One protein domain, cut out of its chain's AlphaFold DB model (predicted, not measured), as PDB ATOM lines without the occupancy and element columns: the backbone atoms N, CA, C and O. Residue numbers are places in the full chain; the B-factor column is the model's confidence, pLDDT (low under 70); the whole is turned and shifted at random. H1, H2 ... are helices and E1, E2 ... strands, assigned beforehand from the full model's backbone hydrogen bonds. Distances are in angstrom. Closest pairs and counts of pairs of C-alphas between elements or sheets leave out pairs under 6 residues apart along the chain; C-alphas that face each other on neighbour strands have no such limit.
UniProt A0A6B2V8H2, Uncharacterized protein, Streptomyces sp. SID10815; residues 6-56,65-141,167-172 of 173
ATOM      1  N   ALA A   6     -56.524  42.400  -6.074       80.00
ATOM      2  CA  ALA A   6     -55.245  42.808  -5.505       80.00
ATOM      3  C   ALA A   6     -54.431  41.603  -5.008       80.00
ATOM      4  O   ALA A   6     -53.254  41.492  -5.356       80.00
ATOM      5  N   ASP A   7     -55.062  40.674  -4.284       81.50
ATOM      6  CA  ASP A   7     -54.414  39.448  -3.800       81.50
ATOM      7  C   ASP A   7     -53.937  38.579  -4.959       81.50
ATOM      8  O   ASP A   7     -52.789  38.135  -4.983       81.50
ATOM      9  N   LEU A   8     -54.796  38.403  -5.967       86.88
ATOM     10  CA  LEU A   8     -54.454  37.641  -7.161       86.88
ATOM     11  C   LEU A   8     -53.273  38.271  -7.910       86.88
ATOM     12  O   LEU A   8     -52.345  37.573  -8.314       86.88
ATOM     13  N   SER A   9     -53.268  39.599  -8.051       85.69
ATOM     14  CA  SER A   9     -52.161  40.328  -8.681       85.69
ATOM     15  C   SER A   9     -50.860  40.184  -7.895       85.69
ATOM     16  O   SER A   9     -49.808  39.934  -8.483       85.69
ATOM     17  N   ALA A  10     -50.924  40.305  -6.566       84.44
ATOM     18  CA  ALA A  10     -49.771  40.158  -5.687       84.44
ATOM     19  C   ALA A  10     -49.219  38.727  -5.689       84.44
ATOM     20  O   ALA A  10     -48.002  38.547  -5.653       84.44
ATOM     21  N   PHE A  11     -50.093  37.724  -5.762       88.94
ATOM     22  CA  PHE A  11     -49.714  36.326  -5.913       88.94
ATOM     23  C   PHE A  11     -49.002  36.102  -7.251       88.94
ATOM     24  O   PHE A  11     -47.832  35.726  -7.273       88.94
ATOM     25  N   MET A  12     -49.651  36.437  -8.369       90.44
ATOM     26  CA  MET A  12     -49.138  36.155  -9.715       90.44
ATOM     27  C   MET A  12     -47.826  36.870 -10.044       90.44
ATOM     28  O   MET A  12     -46.959  36.297 -10.706       90.44
ATOM     29  N   ILE A  13     -47.641  38.109  -9.574       86.62
ATOM     30  CA  ILE A  13     -46.391  38.847  -9.801       86.62
ATOM     31  C   ILE A  13     -45.227  38.296  -8.963       86.62
ATOM     32  O   ILE A  13     -44.075  38.544  -9.300       86.62
ATOM     33  N   LYS A  14     -45.501  37.569  -7.875       86.25
ATOM     34  CA  LYS A  14     -44.476  37.024  -6.971       86.25
ATOM     35  C   LYS A  14     -44.170  35.547  -7.202       86.25
ATOM     36  O   LYS A  14     -43.240  35.036  -6.582       86.25
ATOM     37  N   LEU A  15     -44.925  34.867  -8.063       89.06
ATOM     38  CA  LEU A  15     -44.616  33.493  -8.448       89.06
ATOM     39  C   LEU A  15     -43.219  33.403  -9.080       89.06
ATOM     40  O   LEU A  15     -42.806  34.336  -9.781       89.06
ATOM     41  N   PRO A  16     -42.507  32.275  -8.892       87.56
ATOM     42  CA  PRO A  16     -41.266  32.004  -9.606       87.56
ATOM     43  C   PRO A  16     -41.417  32.261 -11.119       87.56
ATOM     44  O   PRO A  16     -42.314  31.684 -11.746       87.56
ATOM     45  N   PRO A  17     -40.574  33.127 -11.719       84.44
ATOM     46  CA  PRO A  17     -40.709  33.575 -13.101       84.44
ATOM     47  C   PRO A  17     -40.208  32.499 -14.068       84.44
ATOM     48  O   PRO A  17     -39.085  32.552 -14.564       84.44
ATOM     49  N   THR A  18     -41.064  31.524 -14.328       88.38
ATOM     50  CA  THR A  18     -40.828  30.409 -15.252       88.38
ATOM     51  C   THR A  18     -41.680  30.578 -16.508       88.38
ATOM     52  O   THR A  18     -42.659  31.327 -16.511       88.38
ATOM     53  N   ASP A  19     -41.299  29.895 -17.583       89.19
ATOM     54  CA  ASP A  19     -42.059  29.836 -18.832       89.19
ATOM     55  C   ASP A  19     -43.325  28.969 -18.719       89.19
ATOM     56  O   ASP A  19     -44.288  29.202 -19.454       89.19
ATOM     57  N   HIS A  20     -43.357  28.036 -17.760       93.12
ATOM     58  CA  HIS A  20     -44.542  27.281 -17.354       93.12
ATOM     59  C   HIS A  20     -44.829  27.441 -15.857       93.12
ATOM     60  O   HIS A  20     -44.156  26.869 -15.005       93.12
ATOM     61  N   VAL A  21     -45.886  28.191 -15.549       93.62
ATOM     62  CA  VAL A  21     -46.385  28.422 -14.195       93.62
ATOM     63  C   VAL A  21     -47.489  27.420 -13.863       93.62
ATOM     64  O   VAL A  21     -48.542  27.397 -14.501       93.62
ATOM     65  N   ARG A  22     -47.281  26.628 -12.815       95.75
ATOM     66  CA  ARG A  22     -48.246  25.663 -12.287       95.75
ATOM     67  C   ARG A  22     -48.738  26.112 -10.920       95.75
ATOM     68  O   ARG A  22     -47.948  26.297  -9.990       95.75
ATOM     69  N   VAL A  23     -50.049  26.296 -10.812       96.81
ATOM     70  CA  VAL A  23     -50.733  26.717  -9.588       96.81
ATOM     71  C   VAL A  23     -51.712  25.630  -9.182       96.81
ATOM     72  O   VAL A  23     -52.477  25.157 -10.018       96.81
ATOM     73  N   ALA A  24     -51.720  25.248  -7.910       97.00
ATOM     74  CA  ALA A  24     -52.790  24.430  -7.352       97.00
ATOM     75  C   ALA A  24     -53.666  25.264  -6.424       97.00
ATOM     76  O   ALA A  24     -53.163  25.994  -5.573       97.00
ATOM     77  N   GLU A  25     -54.976  25.132  -6.562       95.81
ATOM     78  CA  GLU A  25     -55.936  25.636  -5.598       95.81
ATOM     79  C   GLU A  25     -56.403  24.493  -4.697       95.81
ATOM     80  O   GLU A  25     -56.860  23.461  -5.185       95.81
ATOM     81  N   PHE A  26     -56.330  24.700  -3.384       94.00
ATOM     82  CA  PHE A  26     -56.972  23.839  -2.397       94.00
ATOM     83  C   PHE A  26     -58.085  24.634  -1.727       94.00
ATOM     84  O   PHE A  26     -57.825  25.545  -0.936       94.00
ATOM     85  N   ALA A  27     -59.330  24.285  -2.045       90.62
ATOM     86  CA  ALA A  27     -60.499  24.994  -1.549       90.62
ATOM     87  C   ALA A  27     -61.550  24.046  -0.959       90.62
ATOM     88  O   ALA A  27     -61.819  22.969  -1.491       90.62
ATOM     89  N   HIS A  28     -62.193  24.473   0.127       87.56
ATOM     90  CA  HIS A  28     -63.468  23.915   0.554       87.56
ATOM     91  C   HIS A  28     -64.625  24.613  -0.173       87.56
ATOM     92  O   HIS A  28     -64.787  25.834  -0.095       87.56
ATOM     93  N   GLY A  29     -65.472  23.818  -0.826       85.56
ATOM     94  CA  GLY A  29     -66.597  24.307  -1.617       85.56
ATOM     95  C   GLY A  29     -66.223  24.512  -3.085       85.56
ATOM     96  O   GLY A  29     -65.533  23.683  -3.670       85.56
ATOM     97  N   GLY A  30     -66.742  25.578  -3.697       82.25
ATOM     98  CA  GLY A  30     -66.429  25.917  -5.089       82.25
ATOM     99  C   GLY A  30     -65.024  26.509  -5.255       82.25
ATOM    100  O   GLY A  30     -64.472  26.996  -4.268       82.25
ATOM    101  N   PRO A  31     -64.480  26.523  -6.483       84.38
ATOM    102  CA  PRO A  31     -63.196  27.155  -6.781       84.38
ATOM    103  C   PRO A  31     -63.258  28.672  -6.555       84.38
ATOM    104  O   PRO A  31     -64.321  29.291  -6.668       84.38
ATOM    105  N   ASP A  32     -62.144  29.262  -6.144       82.25
ATOM    106  CA  ASP A  32     -61.923  30.706  -5.989       82.25
ATOM    107  C   ASP A  32     -61.143  31.269  -7.184       82.25
ATOM    108  O   ASP A  32     -61.304  32.439  -7.543       82.25
ATOM    109  N   LEU A  33     -60.332  30.417  -7.820       88.06
ATOM    110  CA  LEU A  33     -59.580  30.726  -9.024       88.06
ATOM    111  C   LEU A  33     -60.201  30.068 -10.258       88.06
ATOM    112  O   LEU A  33     -60.729  28.958 -10.219       88.06
ATOM    113  N   ASP A  34     -60.048  30.749 -11.386       87.62
ATOM    114  CA  ASP A  34     -60.278  30.197 -12.713       87.62
ATOM    115  C   ASP A  34     -59.102  30.564 -13.632       87.62
ATOM    116  O   ASP A  34     -58.319  31.482 -13.346       87.62
ATOM    117  N   GLU A  35     -58.941  29.796 -14.709       84.44
ATOM    118  CA  GLU A  35     -57.820  29.957 -15.639       84.44
ATOM    119  C   GLU A  35     -57.858  31.301 -16.371       84.44
ATOM    120  O   GLU A  35     -56.801  31.896 -16.580       84.44
ATOM    121  N   ASP A  36     -59.045  31.825 -16.687       85.94
ATOM    122  CA  ASP A  36     -59.201  33.102 -17.390       85.94
ATOM    123  C   ASP A  36     -58.701  34.269 -16.528       85.94
ATOM    124  O   ASP A  36     -57.967  35.143 -17.001       85.94
ATOM    125  N   ARG A  37     -59.020  34.268 -15.230       86.06
ATOM    126  CA  ARG A  37     -58.550  35.274 -14.267       86.06
ATOM    127  C   ARG A  37     -57.043  35.215 -14.086       86.06
ATOM    128  O   ARG A  37     -56.397  36.263 -14.097       86.06
ATOM    129  N   LEU A  38     -56.461  34.024 -13.953       87.81
ATOM    130  CA  LEU A  38     -55.001  33.874 -13.884       87.81
ATOM    131  C   LEU A  38     -54.338  34.310 -15.200       87.81
ATOM    132  O   LEU A  38     -53.324  35.012 -15.195       87.81
ATOM    133  N   GLY A  39     -54.950  33.953 -16.331       85.69
ATOM    134  CA  GLY A  39     -54.566  34.334 -17.688       85.69
ATOM    135  C   GLY A  39     -54.686  35.833 -17.989       85.69
ATOM    136  O   GLY A  39     -54.012  36.327 -18.889       85.69
ATOM    137  N   GLY A  40     -55.474  36.578 -17.213       87.38
ATOM    138  CA  GLY A  40     -55.600  38.033 -17.320       87.38
ATOM    139  C   GLY A  40     -54.568  38.825 -16.509       87.38
ATOM    140  O   GLY A  40     -54.384  40.019 -16.741       87.38
ATOM    141  N   VAL A  41     -53.868  38.190 -15.564       90.56
ATOM    142  CA  VAL A  41     -52.978  38.880 -14.613       90.56
ATOM    143  C   VAL A  41     -51.519  38.740 -15.033       90.56
ATOM    144  O   VAL A  41     -51.049  37.649 -15.345       90.56
ATOM    145  N   ARG A  42     -50.778  39.850 -15.070       88.81
ATOM    146  CA  ARG A  42     -49.374  39.873 -15.512       88.81
ATOM    147  C   ARG A  42     -48.455  39.165 -14.509       88.81
ATOM    148  O   ARG A  42     -48.533  39.425 -13.311       88.81
ATOM    149  N   THR A  43     -47.538  38.335 -15.006       89.50
ATOM    150  CA  THR A  43     -46.508  37.662 -14.192       89.50
ATOM    151  C   THR A  43     -45.170  38.397 -14.244       89.50
ATOM    152  O   THR A  43     -44.918  39.216 -15.137       89.50
ATOM    153  N   HIS A  44     -44.262  38.086 -13.310       85.12
ATOM    154  CA  HIS A  44     -42.912  38.647 -13.365       85.12
ATOM    155  C   HIS A  44     -42.145  38.162 -14.602       85.12
ATOM    156  O   HIS A  44     -41.478  38.968 -15.252       85.12
ATOM    157  N   TYR A  45     -42.327  36.896 -14.995       87.94
ATOM    158  CA  TYR A  45     -41.769  36.346 -16.232       87.94
ATOM    159  C   TYR A  45     -42.160  37.183 -17.457       87.94
ATOM    160  O   TYR A  45     -41.287  37.610 -18.212       87.94
ATOM    161  N   GLU A  46     -43.447  37.509 -17.614       90.25
ATOM    162  CA  GLU A  46     -43.923  38.362 -18.711       90.25
ATOM    163  C   GLU A  46     -43.348  39.779 -18.619       90.25
ATOM    164  O   GLU A  46     -42.987  40.381 -19.631       90.25
ATOM    165  N   SER A  47     -43.214  40.322 -17.406       86.50
ATOM    166  CA  SER A  47     -42.628  41.651 -17.209       86.50
ATOM    167  C   SER A  47     -41.172  41.748 -17.666       86.50
ATOM    168  O   SER A  47     -40.757  42.788 -18.178       86.50
ATOM    169  N   VAL A  48     -40.419  40.658 -17.515       84.31
ATOM    170  CA  VAL A  48     -38.988  40.599 -17.807       84.31
ATOM    171  C   VAL A  48     -38.718  40.198 -19.257       84.31
ATOM    172  O   VAL A  48     -37.847  40.782 -19.904       84.31
ATOM    173  N   THR A  49     -39.448  39.204 -19.762       86.06
ATOM    174  CA  THR A  49     -39.195  38.585 -21.073       86.06
ATOM    175  C   THR A  49     -40.070  39.154 -22.188       86.06
ATOM    176  O   THR A  49     -39.762  38.963 -23.362       86.06
ATOM    177  N   GLY A  50     -41.175  39.827 -21.847       89.69
ATOM    178  CA  GLY A  50     -42.216  40.217 -22.802       89.69
ATOM    179  C   GLY A  50     -43.045  39.041 -23.333       89.69
ATOM    180  O   GLY A  50     -43.891  39.247 -24.199       89.69
ATOM    181  N   ARG A  51     -42.816  37.815 -22.841       90.56
ATOM    182  CA  ARG A  51     -43.534  36.602 -23.249       90.56
ATOM    183  C   ARG A  51     -44.502  36.169 -22.160       90.56
ATOM    184  O   ARG A  51     -44.141  36.096 -20.988       90.56
ATOM    185  N   ARG A  52     -45.725  35.821 -22.554       90.69
ATOM    186  CA  ARG A  52     -46.701  35.227 -21.641       90.69
ATOM    187  C   ARG A  52     -46.253  33.802 -21.278       90.69
ATOM    188  O   ARG A  52     -45.979  33.039 -22.208       90.69
ATOM    189  N   PRO A  53     -46.156  33.435 -19.987       92.25
ATOM    190  CA  PRO A  53     -45.913  32.045 -19.623       92.25
ATOM    191  C   PRO A  53     -47.171  31.208 -19.869       92.25
ATOM    192  O   PRO A  53     -48.291  31.727 -19.824       92.25
ATOM    193  N   LEU A  54     -46.993  29.905 -20.081       93.69
ATOM    194  CA  LEU A  54     -48.094  28.956 -19.971       93.69
ATOM    195  C   LEU A  54     -48.516  28.892 -18.499       93.69
ATOM    196  O   LEU A  54     -47.662  28.730 -17.632       93.69
ATOM    197  N   ILE A  55     -49.809  29.032 -18.211       94.56
ATOM    198  CA  ILE A  55     -50.341  28.944 -16.847       94.56
ATOM    199  C   ILE A  55     -51.273  27.738 -16.781       94.56
ATOM    200  O   ILE A  55     -52.176  27.618 -17.603       94.56
ATOM    201  N   THR A  56     -51.052  26.854 -15.812       95.25
ATOM    202  CA  THR A  56     -51.918  25.701 -15.535       95.25
ATOM    203  C   THR A  56     -52.474  25.816 -14.125       95.25
ATOM    204  O   THR A  56     -51.700  25.944 -13.172       95.25
ATOM    205  N   THR A  65     -55.346  14.480  -4.497       89.50
ATOM    206  CA  THR A  65     -54.458  15.013  -5.531       89.50
ATOM    207  C   THR A  65     -53.014  14.930  -5.063       89.50
ATOM    208  O   THR A  65     -52.628  15.561  -4.079       89.50
ATOM    209  N   THR A  66     -52.198  14.169  -5.787       90.31
ATOM    210  CA  THR A  66     -50.768  14.041  -5.507       90.31
ATOM    211  C   THR A  66     -49.967  14.966  -6.411       90.31
ATOM    212  O   THR A  66     -50.036  14.844  -7.633       90.31
ATOM    213  N   PHE A  67     -49.165  15.832  -5.806       93.62
ATOM    214  CA  PHE A  67     -48.112  16.576  -6.491       93.62
ATOM    215  C   PHE A  67     -46.759  16.004  -6.084       93.62
ATOM    216  O   PHE A  67     -46.586  15.561  -4.944       93.62
ATOM    217  N   GLY A  68     -45.817  15.983  -7.025       92.69
ATOM    218  CA  GLY A  68     -44.429  15.652  -6.717       92.69
ATOM    219  C   GLY A  68     -43.776  16.720  -5.838       92.69
ATOM    220  O   GLY A  68     -44.325  17.802  -5.623       92.69
ATOM    221  N   ASP A  69     -42.583  16.420  -5.338       93.69
ATOM    222  CA  ASP A  69     -41.744  17.411  -4.670       93.69
ATOM    223  C   ASP A  69     -41.374  18.504  -5.671       93.69
ATOM    224  O   ASP A  69     -40.919  18.207  -6.774       93.69
ATOM    225  N   GLU A  70     -41.554  19.761  -5.271       93.19
ATOM    226  CA  GLU A  70     -41.178  20.932  -6.075       93.19
ATOM    227  C   GLU A  70     -41.881  21.043  -7.440       93.19
ATOM    228  O   GLU A  70     -41.377  21.673  -8.366       93.19
ATOM    229  N   ASP A  71     -43.074  20.462  -7.550       94.75
ATOM    230  CA  ASP A  71     -43.866  20.369  -8.779       94.75
ATOM    231  C   ASP A  71     -44.683  21.639  -9.102       94.75
ATOM    232  O   ASP A  71     -45.178  21.802 -10.221       94.75
ATOM    233  N   LEU A  72     -44.851  22.539  -8.125       96.62
ATOM    234  CA  LEU A  72     -45.706  23.724  -8.218       96.62
ATOM    235  C   LEU A  72     -44.935  25.029  -8.009       96.62
ATOM    236  O   LEU A  72     -44.129  25.164  -7.089       96.62
ATOM    237  N   ASN A  73     -45.277  26.052  -8.791       95.00
ATOM    238  CA  ASN A  73     -44.828  27.425  -8.559       95.00
ATOM    239  C   ASN A  73     -45.641  28.092  -7.445       95.00
ATOM    240  O   ASN A  73     -45.119  28.937  -6.714       95.00
ATOM    241  N   GLY A  74     -46.927  27.743  -7.353       95.75
ATOM    242  CA  GLY A  74     -47.881  28.407  -6.480       95.75
ATOM    243  C   GLY A  74     -48.939  27.478  -5.896       95.75
ATOM    244  O   GLY A  74     -49.417  26.561  -6.558       95.75
ATOM    245  N   VAL A  75     -49.350  27.770  -4.667       97.00
ATOM    246  CA  VAL A  75     -50.513  27.181  -4.006       97.00
ATOM    247  C   VAL A  75     -51.440  28.306  -3.552       97.00
ATOM    248  O   VAL A  75     -51.008  29.245  -2.885       97.00
ATOM    249  N   TRP A  76     -52.720  28.203  -3.894       95.38
ATOM    250  CA  TRP A  76     -53.775  29.093  -3.423       95.38
ATOM    251  C   TRP A  76     -54.677  28.369  -2.428       95.38
ATOM    252  O   TRP A  76     -55.270  27.343  -2.755       95.38
ATOM    253  N   CYS A  77     -54.796  28.902  -1.214       93.94
ATOM    254  CA  CYS A  77     -55.583  28.302  -0.139       93.94
ATOM    255  C   CYS A  77     -56.322  29.380   0.681       93.94
ATOM    256  O   CYS A  77     -56.212  29.457   1.907       93.94
ATOM    257  N   GLY A  78     -57.095  30.234  -0.000       89.06
ATOM    258  CA  GLY A  78     -57.927  31.258   0.654       89.06
ATOM    259  C   GLY A  78     -59.135  30.693   1.414       89.06
ATOM    260  O   GLY A  78     -59.598  31.277   2.388       89.06
ATOM    261  N   ARG A  79     -59.648  29.530   0.996       89.75
ATOM    262  CA  ARG A  79     -60.738  28.805   1.668       89.75
ATOM    263  C   ARG A  79     -60.263  27.402   2.011       89.75
ATOM    264  O   ARG A  79     -60.625  26.470   1.302       89.75
ATOM    265  N   PRO A  80     -59.431  27.229   3.042       90.06
ATOM    266  CA  PRO A  80     -58.822  25.938   3.331       90.06
ATOM    267  C   PRO A  80     -59.852  24.803   3.489       90.06
ATOM    268  O   PRO A  80     -61.008  25.051   3.873       90.06
ATOM    269  N   PRO A  81     -59.431  23.551   3.237       90.56
ATOM    270  CA  PRO A  81     -60.195  22.357   3.573       90.56
ATOM    271  C   PRO A  81     -60.662  22.340   5.033       90.56
ATOM    272  O   PRO A  81     -60.142  23.055   5.888       90.56
ATOM    273  N   LEU A  82     -61.672  21.521   5.317       92.56
ATOM    274  CA  LEU A  82     -62.083  21.265   6.694       92.56
ATOM    275  C   LEU A  82     -61.043  20.361   7.357       92.56
ATOM    276  O   LEU A  82     -60.744  19.286   6.841       92.56
ATOM    277  N   PHE A  83     -60.536  20.793   8.505       94.12
ATOM    278  CA  PHE A  83     -59.606  20.029   9.326       94.12
ATOM    279  C   PHE A  83     -60.346  19.492  10.550       94.12
ATOM    280  O   PHE A  83     -61.115  20.231  11.172       94.12
ATOM    281  N   ALA A  84     -60.146  18.216  10.884       93.62
ATOM    282  CA  ALA A  84     -60.748  17.627  12.077       93.62
ATOM    283  C   ALA A  84     -59.911  17.949  13.324       93.62
ATOM    284  O   ALA A  84     -60.471  18.133  14.406       93.62
ATOM    285  N   ALA A  85     -58.591  18.055  13.157       95.19
ATOM    286  CA  ALA A  85     -57.650  18.400  14.212       95.19
ATOM    287  C   ALA A  85     -56.513  19.313  13.711       95.19
ATOM    288  O   ALA A  85     -56.349  19.541  12.510       95.19
ATOM    289  N   ALA A  86     -55.718  19.843  14.646       95.31
ATOM    290  CA  ALA A  86     -54.567  20.696  14.340       95.31
ATOM    291  C   ALA A  86     -53.523  19.959  13.485       95.31
ATOM    292  O   ALA A  86     -52.919  20.541  12.584       95.31
ATOM    293  N   GLU A  87     -53.350  18.662  13.727       96.50
ATOM    294  CA  GLU A  87     -52.435  17.786  13.002       96.50
ATOM    295  C   GLU A  87     -52.765  17.719  11.506       96.50
ATOM    296  O   GLU A  87     -51.849  17.716  10.684       96.50
ATOM    297  N   ASP A  88     -54.050  17.743  11.136       95.56
ATOM    298  CA  ASP A  88     -54.477  17.748   9.732       95.56
ATOM    299  C   ASP A  88     -54.084  19.059   9.043       95.56
ATOM    300  O   ASP A  88     -53.612  19.060   7.904       95.56
ATOM    301  N   ALA A  89     -54.249  20.181   9.747       96.06
ATOM    302  CA  ALA A  89     -53.887  21.501   9.250       96.06
ATOM    303  C   ALA A  89     -52.362  21.636   9.090       96.06
ATOM    304  O   ALA A  89     -51.888  22.092   8.048       96.06
ATOM    305  N   HIS A  90     -51.577  21.163  10.063       96.31
ATOM    306  CA  HIS A  90     -50.120  21.079   9.932       96.31
ATOM    307  C   HIS A  90     -49.696  20.143   8.793       96.31
ATOM    308  O   HIS A  90     -48.803  20.481   8.014       96.31
ATOM    309  N   GLY A  91     -50.361  18.993   8.651       95.69
ATOM    310  CA  GLY A  91     -50.141  18.061   7.549       95.69
ATOM    311  C   GLY A  91     -50.382  18.710   6.186       95.69
ATOM    312  O   GLY A  91     -49.558  18.569   5.283       95.69
ATOM    313  N   ALA A  92     -51.456  19.493   6.054       96.31
ATOM    314  CA  ALA A  92     -51.759  20.262   4.850       96.31
ATOM    315  C   ALA A  92     -50.650  21.267   4.509       96.31
ATOM    316  O   ALA A  92     -50.168  21.285   3.376       96.31
ATOM    317  N   LEU A  93     -50.195  22.054   5.492       96.06
ATOM    318  CA  LEU A  93     -49.087  22.994   5.300       96.06
ATOM    319  C   LEU A  93     -47.806  22.272   4.854       96.06
ATOM    320  O   LEU A  93     -47.120  22.745   3.946       96.06
ATOM    321  N   GLY A  94     -47.514  21.101   5.429       95.50
ATOM    322  CA  GLY A  94     -46.390  20.256   5.024       95.50
ATOM    323  C   GLY A  94     -46.494  19.765   3.575       95.50
ATOM    324  O   GLY A  94     -45.507  19.810   2.836       95.50
ATOM    325  N   VAL A  95     -47.691  19.356   3.139       96.25
ATOM    326  CA  VAL A  95     -47.960  18.982   1.739       96.25
ATOM    327  C   VAL A  95     -47.729  20.169   0.807       96.25
ATOM    328  O   VAL A  95     -47.023  20.022  -0.191       96.25
ATOM    329  N   PHE A  96     -48.254  21.351   1.143       96.56
ATOM    330  CA  PHE A  96     -48.060  22.560   0.336       96.56
ATOM    331  C   PHE A  96     -46.578  22.920   0.219       96.56
ATOM    332  O   PHE A  96     -46.083  23.166  -0.878       96.56
ATOM    333  N   HIS A  97     -45.851  22.898   1.336       94.88
ATOM    334  CA  HIS A  97     -44.425  23.206   1.362       94.88
ATOM    335  C   HIS A  97     -43.601  22.242   0.502       94.88
ATOM    336  O   HIS A  97     -42.696  22.664  -0.216       94.88
ATOM    337  N   ARG A  98     -43.906  20.941   0.563       95.12
ATOM    338  CA  ARG A  98     -43.212  19.920  -0.229       95.12
ATOM    339  C   ARG A  98     -43.488  20.076  -1.725       95.12
ATOM    340  O   ARG A  98     -42.550  19.996  -2.514       95.12
ATOM    341  N   ALA A  99     -44.743  20.320  -2.095       96.56
ATOM    342  CA  ALA A  99     -45.154  20.461  -3.489       96.56
ATOM    343  C   ALA A  99     -44.639  21.750  -4.144       96.56
ATOM    344  O   ALA A  99     -44.421  21.782  -5.350       96.56
ATOM    345  N   LEU A 100     -44.428  22.817  -3.370       95.00
ATOM    346  CA  LEU A 100     -43.869  24.060  -3.889       95.00
ATOM    347  C   LEU A 100     -42.388  23.907  -4.232       95.00
ATOM    348  O   LEU A 100     -41.604  23.372  -3.447       95.00
ATOM    349  N   MET A 101     -41.987  24.428  -5.387       91.56
ATOM    350  CA  MET A 101     -40.582  24.572  -5.752       91.56
ATOM    351  C   MET A 101     -39.860  25.573  -4.849       91.56
ATOM    352  O   MET A 101     -40.489  26.326  -4.099       91.56
ATOM    353  N   GLY A 102     -38.532  25.626  -4.933       86.50
ATOM    354  CA  GLY A 102     -37.758  26.694  -4.302       86.50
ATOM    355  C   GLY A 102     -38.300  28.086  -4.652       86.50
ATOM    356  O   GLY A 102     -38.488  28.410  -5.825       86.50
ATOM    357  N   HIS A 103     -38.571  28.908  -3.633       85.06
ATOM    358  CA  HIS A 103     -39.236  30.218  -3.754       85.06
ATOM    359  C   HIS A 103     -40.679  30.183  -4.268       85.06
ATOM    360  O   HIS A 103     -41.235  31.228  -4.600       85.06
ATOM    361  N   GLY A 104     -41.296  29.003  -4.308       90.50
ATOM    362  CA  GLY A 104     -42.715  28.852  -4.568       90.50
ATOM    363  C   GLY A 104     -43.558  29.587  -3.527       90.50
ATOM    364  O   GLY A 104     -43.126  29.812  -2.390       90.50
ATOM    365  N   LEU A 105     -44.756  29.986  -3.939       92.31
ATOM    366  CA  LEU A 105     -45.607  30.895  -3.182       92.31
ATOM    367  C   LEU A 105     -46.875  30.198  -2.693       92.31
ATOM    368  O   LEU A 105     -47.559  29.532  -3.460       92.31
ATOM    369  N   LEU A 106     -47.229  30.410  -1.436       94.56
ATOM    370  CA  LEU A 106     -48.473  29.979  -0.822       94.56
ATOM    371  C   LEU A 106     -49.299  31.218  -0.462       94.56
ATOM    372  O   LEU A 106     -48.812  32.092   0.252       94.56
ATOM    373  N   TYR A 107     -50.543  31.285  -0.926       93.12
ATOM    374  CA  TYR A 107     -51.542  32.226  -0.419       93.12
ATOM    375  C   TYR A 107     -52.438  31.538   0.612       93.12
ATOM    376  O   TYR A 107     -52.991  30.474   0.326       93.12
ATOM    377  N   VAL A 108     -52.623  32.160   1.778       91.50
ATOM    378  CA  VAL A 108     -53.601  31.731   2.790       91.50
ATOM    379  C   VAL A 108     -54.361  32.919   3.365       91.50
ATOM    380  O   VAL A 108     -53.809  34.005   3.514       91.50
ATOM    381  N   ASP A 109     -55.609  32.686   3.760       89.69
ATOM    382  CA  ASP A 109     -56.339  33.568   4.673       89.69
ATOM    383  C   ASP A 109     -56.270  32.974   6.092       89.69
ATOM    384  O   ASP A 109     -57.022  32.041   6.382       89.69
ATOM    385  N   PRO A 110     -55.389  33.460   6.985       88.75
ATOM    386  CA  PRO A 110     -55.240  32.922   8.337       88.75
ATOM    387  C   PRO A 110     -56.454  33.208   9.233       88.75
ATOM    388  O   PRO A 110     -56.617  32.560  10.265       88.75
ATOM    389  N   ALA A 111     -57.321  34.159   8.863       88.00
ATOM    390  CA  ALA A 111     -58.538  34.460   9.612       88.00
ATOM    391  C   ALA A 111     -59.711  33.538   9.243       88.00
ATOM    392  O   ALA A 111     -60.753  33.567   9.912       88.00
ATOM    393  N   HIS A 112     -59.560  32.699   8.211       90.31
ATOM    394  CA  HIS A 112     -60.622  31.807   7.775       90.31
ATOM    395  C   HIS A 112     -61.026  30.827   8.898       90.31
ATOM    396  O   HIS A 112     -60.160  30.163   9.474       90.31
ATOM    397  N   PRO A 113     -62.333  30.635   9.188       90.88
ATOM    398  CA  PRO A 113     -62.792  29.829  10.326       90.88
ATOM    399  C   PRO A 113     -62.287  28.385  10.369       90.88
ATOM    400  O   PRO A 113     -62.220  27.792  11.439       90.88
ATOM    401  N   HIS A 114     -61.948  27.803   9.224       92.25
ATOM    402  CA  HIS A 114     -61.452  26.427   9.151       92.25
ATOM    403  C   HIS A 114     -60.014  26.281   9.668       92.25
ATOM    404  O   HIS A 114     -59.640  25.189  10.076       92.25
ATOM    405  N   TRP A 115     -59.230  27.361   9.731       93.62
ATOM    406  CA  TRP A 115     -57.921  27.333  10.386       93.62
ATOM    407  C   TRP A 115     -58.009  27.373  11.913       93.62
ATOM    408  O   TRP A 115     -57.000  27.161  12.572       93.62
ATOM    409  N   ARG A 116     -59.198  27.585  12.501       92.56
ATOM    410  CA  ARG A 116     -59.374  27.706  13.961       92.56
ATOM    411  C   ARG A 116     -58.919  26.486  14.755       92.56
ATOM    412  O   ARG A 116     -58.694  26.623  15.951       92.56
ATOM    413  N   VAL A 117     -58.772  25.321  14.123       94.25
ATOM    414  CA  VAL A 117     -58.152  24.151  14.768       94.25
ATOM    415  C   VAL A 117     -56.702  24.418  15.197       94.25
ATOM    416  O   VAL A 117     -56.235  23.774  16.126       94.25
ATOM    417  N   LEU A 118     -56.018  25.378  14.559       93.31
ATOM    418  CA  LEU A 118     -54.684  25.860  14.934       93.31
ATOM    419  C   LEU A 118     -54.717  26.992  15.973       93.31
ATOM    420  O   LEU A 118     -53.690  27.268  16.574       93.31
ATOM    421  N   GLY A 119     -55.871  27.631  16.199       92.38
ATOM    422  CA  GLY A 119     -56.023  28.744  17.138       92.38
ATOM    423  C   GLY A 119     -56.408  30.068  16.474       92.38
ATOM    424  O   GLY A 119     -57.303  30.127  15.624       92.38
ATOM    425  N   ALA A 120     -55.783  31.149  16.932       90.94
ATOM    426  CA  ALA A 120     -55.923  32.494  16.392       90.94
ATOM    427  C   ALA A 120     -55.156  32.648  15.060       90.94
ATOM    428  O   ALA A 120     -54.299  31.828  14.734       90.94
ATOM    429  N   PRO A 121     -55.408  33.716  14.277       89.06
ATOM    430  CA  PRO A 121     -54.700  33.934  13.013       89.06
ATOM    431  C   PRO A 121     -53.171  33.986  13.150       89.06
ATOM    432  O   PRO A 121     -52.469  33.542  12.247       89.06
ATOM    433  N   ASP A 122     -52.650  34.493  14.272       88.69
ATOM    434  CA  ASP A 122     -51.205  34.506  14.532       88.69
ATOM    435  C   ASP A 122     -50.642  33.086  14.750       88.69
ATOM    436  O   ASP A 122     -49.544  32.805  14.280       88.69
ATOM    437  N   ASP A 123     -51.415  32.150  15.312       92.06
ATOM    438  CA  ASP A 123     -50.989  30.747  15.451       92.06
ATOM    439  C   ASP A 123     -50.847  30.061  14.075       92.06
ATOM    440  O   ASP A 123     -49.975  29.217  13.863       92.06
ATOM    441  N   VAL A 124     -51.657  30.467  13.087       91.75
ATOM    442  CA  VAL A 124     -51.515  30.017  11.689       91.75
ATOM    443  C   VAL A 124     -50.212  30.542  11.079       91.75
ATOM    444  O   VAL A 124     -49.538  29.824  10.338       91.75
ATOM    445  N   LEU A 125     -49.830  31.783  11.394       89.12
ATOM    446  CA  LEU A 125     -48.558  32.361  10.949       89.12
ATOM    447  C   LEU A 125     -47.363  31.637  11.573       89.12
ATOM    448  O   LEU A 125     -46.399  31.324  10.869       89.12
ATOM    449  N   ASP A 126     -47.445  31.319  12.862       90.94
ATOM    450  CA  ASP A 126     -46.419  30.542  13.554       90.94
ATOM    451  C   ASP A 126     -46.302  29.132  12.957       90.94
ATOM    452  O   ASP A 126     -45.192  28.657  12.695       90.94
ATOM    453  N   ALA A 127     -47.429  28.492  12.623       93.56
ATOM    454  CA  ALA A 127     -47.453  27.200  11.936       93.56
ATOM    455  C   ALA A 127     -46.805  27.252  10.539       93.56
ATOM    456  O   ALA A 127     -46.064  26.332  10.169       93.56
ATOM    457  N   LEU A 128     -47.022  28.322   9.764       91.50
ATOM    458  CA  LEU A 128     -46.324  28.538   8.489       91.50
ATOM    459  C   LEU A 128     -44.808  28.622   8.698       91.50
ATOM    460  O   LEU A 128     -44.052  27.956   7.983       91.50
ATOM    461  N   GLY A 129     -44.371  29.402   9.692       88.12
ATOM    462  CA  GLY A 129     -42.960  29.539  10.053       88.12
ATOM    463  C   GLY A 129     -42.326  28.203  10.445       88.12
ATOM    464  O   GLY A 129     -41.282  27.833   9.908       88.12
ATOM    465  N   ALA A 130     -42.997  27.433  11.305       90.94
ATOM    466  CA  ALA A 130     -42.558  26.102  11.727       90.94
ATOM    467  C   ALA A 130     -42.475  25.095  10.564       90.94
ATOM    468  O   ALA A 130     -41.632  24.199  10.580       90.94
ATOM    469  N   THR A 131     -43.310  25.263   9.535       91.25
ATOM    470  CA  THR A 131     -43.302  24.422   8.325       91.25
ATOM    471  C   THR A 131     -42.126  24.746   7.386       91.25
ATOM    472  O   THR A 131     -41.801  23.949   6.508       91.25
ATOM    473  N   GLY A 132     -41.453  25.887   7.574       87.38
ATOM    474  CA  GLY A 132     -40.325  26.326   6.742       87.38
ATOM    475  C   GLY A 132     -40.661  27.443   5.752       87.38
ATOM    476  O   GLY A 132     -39.820  27.819   4.930       87.38
ATOM    477  N   PHE A 133     -41.861  28.020   5.832       87.88
ATOM    478  CA  PHE A 133     -42.184  29.214   5.063       87.88
ATOM    479  C   PHE A 133     -41.580  30.468   5.696       87.88
ATOM    480  O   PHE A 133     -41.561  30.645   6.911       87.88
ATOM    481  N   SER A 134     -41.146  31.397   4.851       81.94
ATOM    482  CA  SER A 134     -40.964  32.796   5.232       81.94
ATOM    483  C   SER A 134     -42.109  33.594   4.644       81.94
ATOM    484  O   SER A 134     -42.330  33.555   3.439       81.94
ATOM    485  N   PHE A 135     -42.855  34.314   5.468       71.25
ATOM    486  CA  PHE A 135     -44.016  35.062   5.004       71.25
ATOM    487  C   PHE A 135     -43.779  36.562   5.099       71.25
ATOM    488  O   PHE A 135     -43.114  37.064   6.002       71.25
ATOM    489  N   VAL A 136     -44.355  37.285   4.145       63.84
ATOM    490  CA  VAL A 136     -44.496  38.734   4.223       63.84
ATOM    491  C   VAL A 136     -45.989  38.994   4.290       63.84
ATOM    492  O   VAL A 136     -46.723  38.587   3.389       63.84
ATOM    493  N   ARG A 137     -46.449  39.675   5.346       58.34
ATOM    494  CA  ARG A 137     -47.821  40.194   5.387       58.34
ATOM    495  C   ARG A 137     -47.977  41.131   4.186       58.34
ATOM    496  O   ARG A 137     -47.313  42.167   4.114       58.34
ATOM    497  N   VAL A 138     -48.771  40.740   3.196       52.00
ATOM    498  CA  VAL A 138     -49.022  41.586   2.029       52.00
ATOM    499  C   VAL A 138     -50.032  42.612   2.478       52.00
ATOM    500  O   VAL A 138     -51.140  42.225   2.787       52.00
ATOM    501  N   ARG A 139     -49.582  43.869   2.606       47.41
ATOM    502  CA  ARG A 139     -50.353  45.078   2.956       47.41
ATOM    503  C   ARG A 139     -51.589  44.808   3.834       47.41
ATOM    504  O   ARG A 139     -52.601  44.388   3.294       47.41
ATOM    505  N   PRO A 140     -51.567  45.134   5.138       44.25
ATOM    506  CA  PRO A 140     -52.783  45.072   5.935       44.25
ATOM    507  C   PRO A 140     -53.766  46.122   5.402       44.25
ATOM    508  O   PRO A 140     -53.683  47.298   5.752       44.25
ATOM    509  N   GLU A 141     -54.669  45.722   4.513       46.69
ATOM    510  CA  GLU A 141     -55.945  46.407   4.418       46.69
ATOM    511  C   GLU A 141     -56.720  46.068   5.698       46.69
ATOM    512  O   GLU A 141     -56.625  44.932   6.174       46.69
ATOM    513  N   ALA A 167     -30.998  36.220 -14.563       61.50
ATOM    514  CA  ALA A 167     -31.284  34.836 -14.193       61.50
ATOM    515  C   ALA A 167     -32.510  34.305 -14.949       61.50
ATOM    516  O   ALA A 167     -32.438  33.233 -15.541       61.50
ATOM    517  N   VAL A 168     -33.583  35.101 -15.032       59.97
ATOM    518  CA  VAL A 168     -34.802  34.737 -15.782       59.97
ATOM    519  C   VAL A 168     -34.500  34.520 -17.268       59.97
ATOM    520  O   VAL A 168     -34.917  33.523 -17.854       59.97
ATOM    521  N   LEU A 169     -33.727  35.424 -17.878       61.88
ATOM    522  CA  LEU A 169     -33.368  35.329 -19.296       61.88
ATOM    523  C   LEU A 169     -32.435  34.147 -19.606       61.88
ATOM    524  O   LEU A 169     -32.500  33.618 -20.708       61.88
ATOM    525  N   ARG A 170     -31.583  33.717 -18.663       62.16
ATOM    526  CA  ARG A 170     -30.686  32.553 -18.839       62.16
ATOM    527  C   ARG A 170     -31.399  31.209 -18.697       62.16
ATOM    528  O   ARG A 170     -30.935  30.228 -19.262       62.16
ATOM    529  N   SER A 171     -32.489  31.159 -17.932       53.81
ATOM    530  CA  SER A 171     -33.318  29.959 -17.753       53.81
ATOM    531  C   SER A 171     -34.308  29.729 -18.898       53.81
ATOM    532  O   SER A 171     -35.002  28.719 -18.897       53.81
ATOM    533  N   THR A 172     -34.383  30.655 -19.860       49.28
ATOM    534  CA  THR A 172     -35.196  30.499 -21.068       49.28
ATOM    535  C   THR A 172     -34.353  29.764 -22.125       49.28
ATOM    536  O   THR A 172     -33.279  30.274 -22.448       49.28
TER     537      THR A 172
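AT A GLANCE: This is residues 6 to 56, 65 to 141 and 167 to 172 of the 173 residues of an uncharacterized protein of Streptomyces sp. SID10815 (UniProt A0A6B2V8H2). A twisted wall of four parallel strands stands between helices, H4 along one face and H1 over the other, in an elongated three-layer body. H5 and H6 pack on H4 toward one end, H3 and the short H7 pair up at the other, and E5 is near E4. The 134 printed residues have seven named helices and five named strands, in the order H1 E1 H2 H3 E2 E3 H4 E4 H5 H6 E5 H7, and the class is mixed. The sheet order is E2 E1 E3 E4. The whole is compact, with a radius of gyration of the C-alphas of 15.0 A and spans of 45 by 29 by 27 A.

HOW THE PARTS SIT: H1, residues 6 to 14, has a height over the sheet of 10.0 A, over E3, residues 72 to 77, and only just over E4, residues 100 to 108, with 3 C-alphas. E1, residues 20 to 26, and E3 are parallel at 26 degrees, with N 24 and O 74 3.0 A apart, within hydrogen-bond range. H2, residues 35 to 40, is on the sheet; its Gly 39 and Ile 55 of E2, residues 54 to 56, have the closest C-alphas, 6.9 A apart. E2 is parallel to E1 at 18 degrees, N 21 and O 54 being 2.8 A apart. H3, residues 44 to 49, only just touches H1 with 3 pairs of C-alphas within 8 A, closest at Ile 13 and His 44, 5.0 A. E3 and E4 are parallel at 14 degrees, with N 75 and O 105 2.8 A apart; E4 bends by 116 degrees at residue 103. H4, residues 86 to 99, is on the opposite face from H1, over E3 at a height over the sheet of 11.4 A, along the strands. E1, H2 H3, E2 and E3, H4, E4 are strand-helix-strand units, parallel neighbour strands with helices between, each with a right-handed crossover. With residues 86 to 89 alone, H4 touches H5, residues 113 to 118, about perpendicular at 82 degrees; their closest C-alphas are Ala 86 and Val 117, 5.0 A. H6, residues 121 to 131, touches H4 at a steep tilt of 51 degrees, closest at the C-alphas of Gly 94 and Thr 131, 6.1 A, and touches H5 only at the corner. E5, residues 133 to 137, pairs with no named strand. H7, residues 167 to 170, touches H3, closest at the C-alphas of Thr 49 and Leu 169, 6.9 A. H1, H2, H3, H4 and H6 have every O i to N i+4 pair within hydrogen-bond range; H5 has 0 of 2, but 2 of 3 O i to N i+3 pairs, and H7 is too short for an O i to N i+4 pair.

IN THESE COORDINATES: H1 begins at C-alpha 6, (-55.245, 42.808, -5.505). E1 is 19.8 A long, H4 20.2 A, E4 14.1 A and H6 15.6 A. H4 ends at C-alpha 99, (-45.154, 20.461, -3.489), and H7 at C-alpha 170, (-30.686, 32.553, -18.839).

THE WHOLE: The C-alphas farthest apart, of Gly 50 and Ala 85, are 45.7 A apart. Residues 57 to 64 and 142 to 166 are not printed, with gaps of 14.9 A and 33.0 A between C-alphas. Of the links printed whole, none is long. Residues 136 to 141 and 167 to 172 have pLDDT under 70.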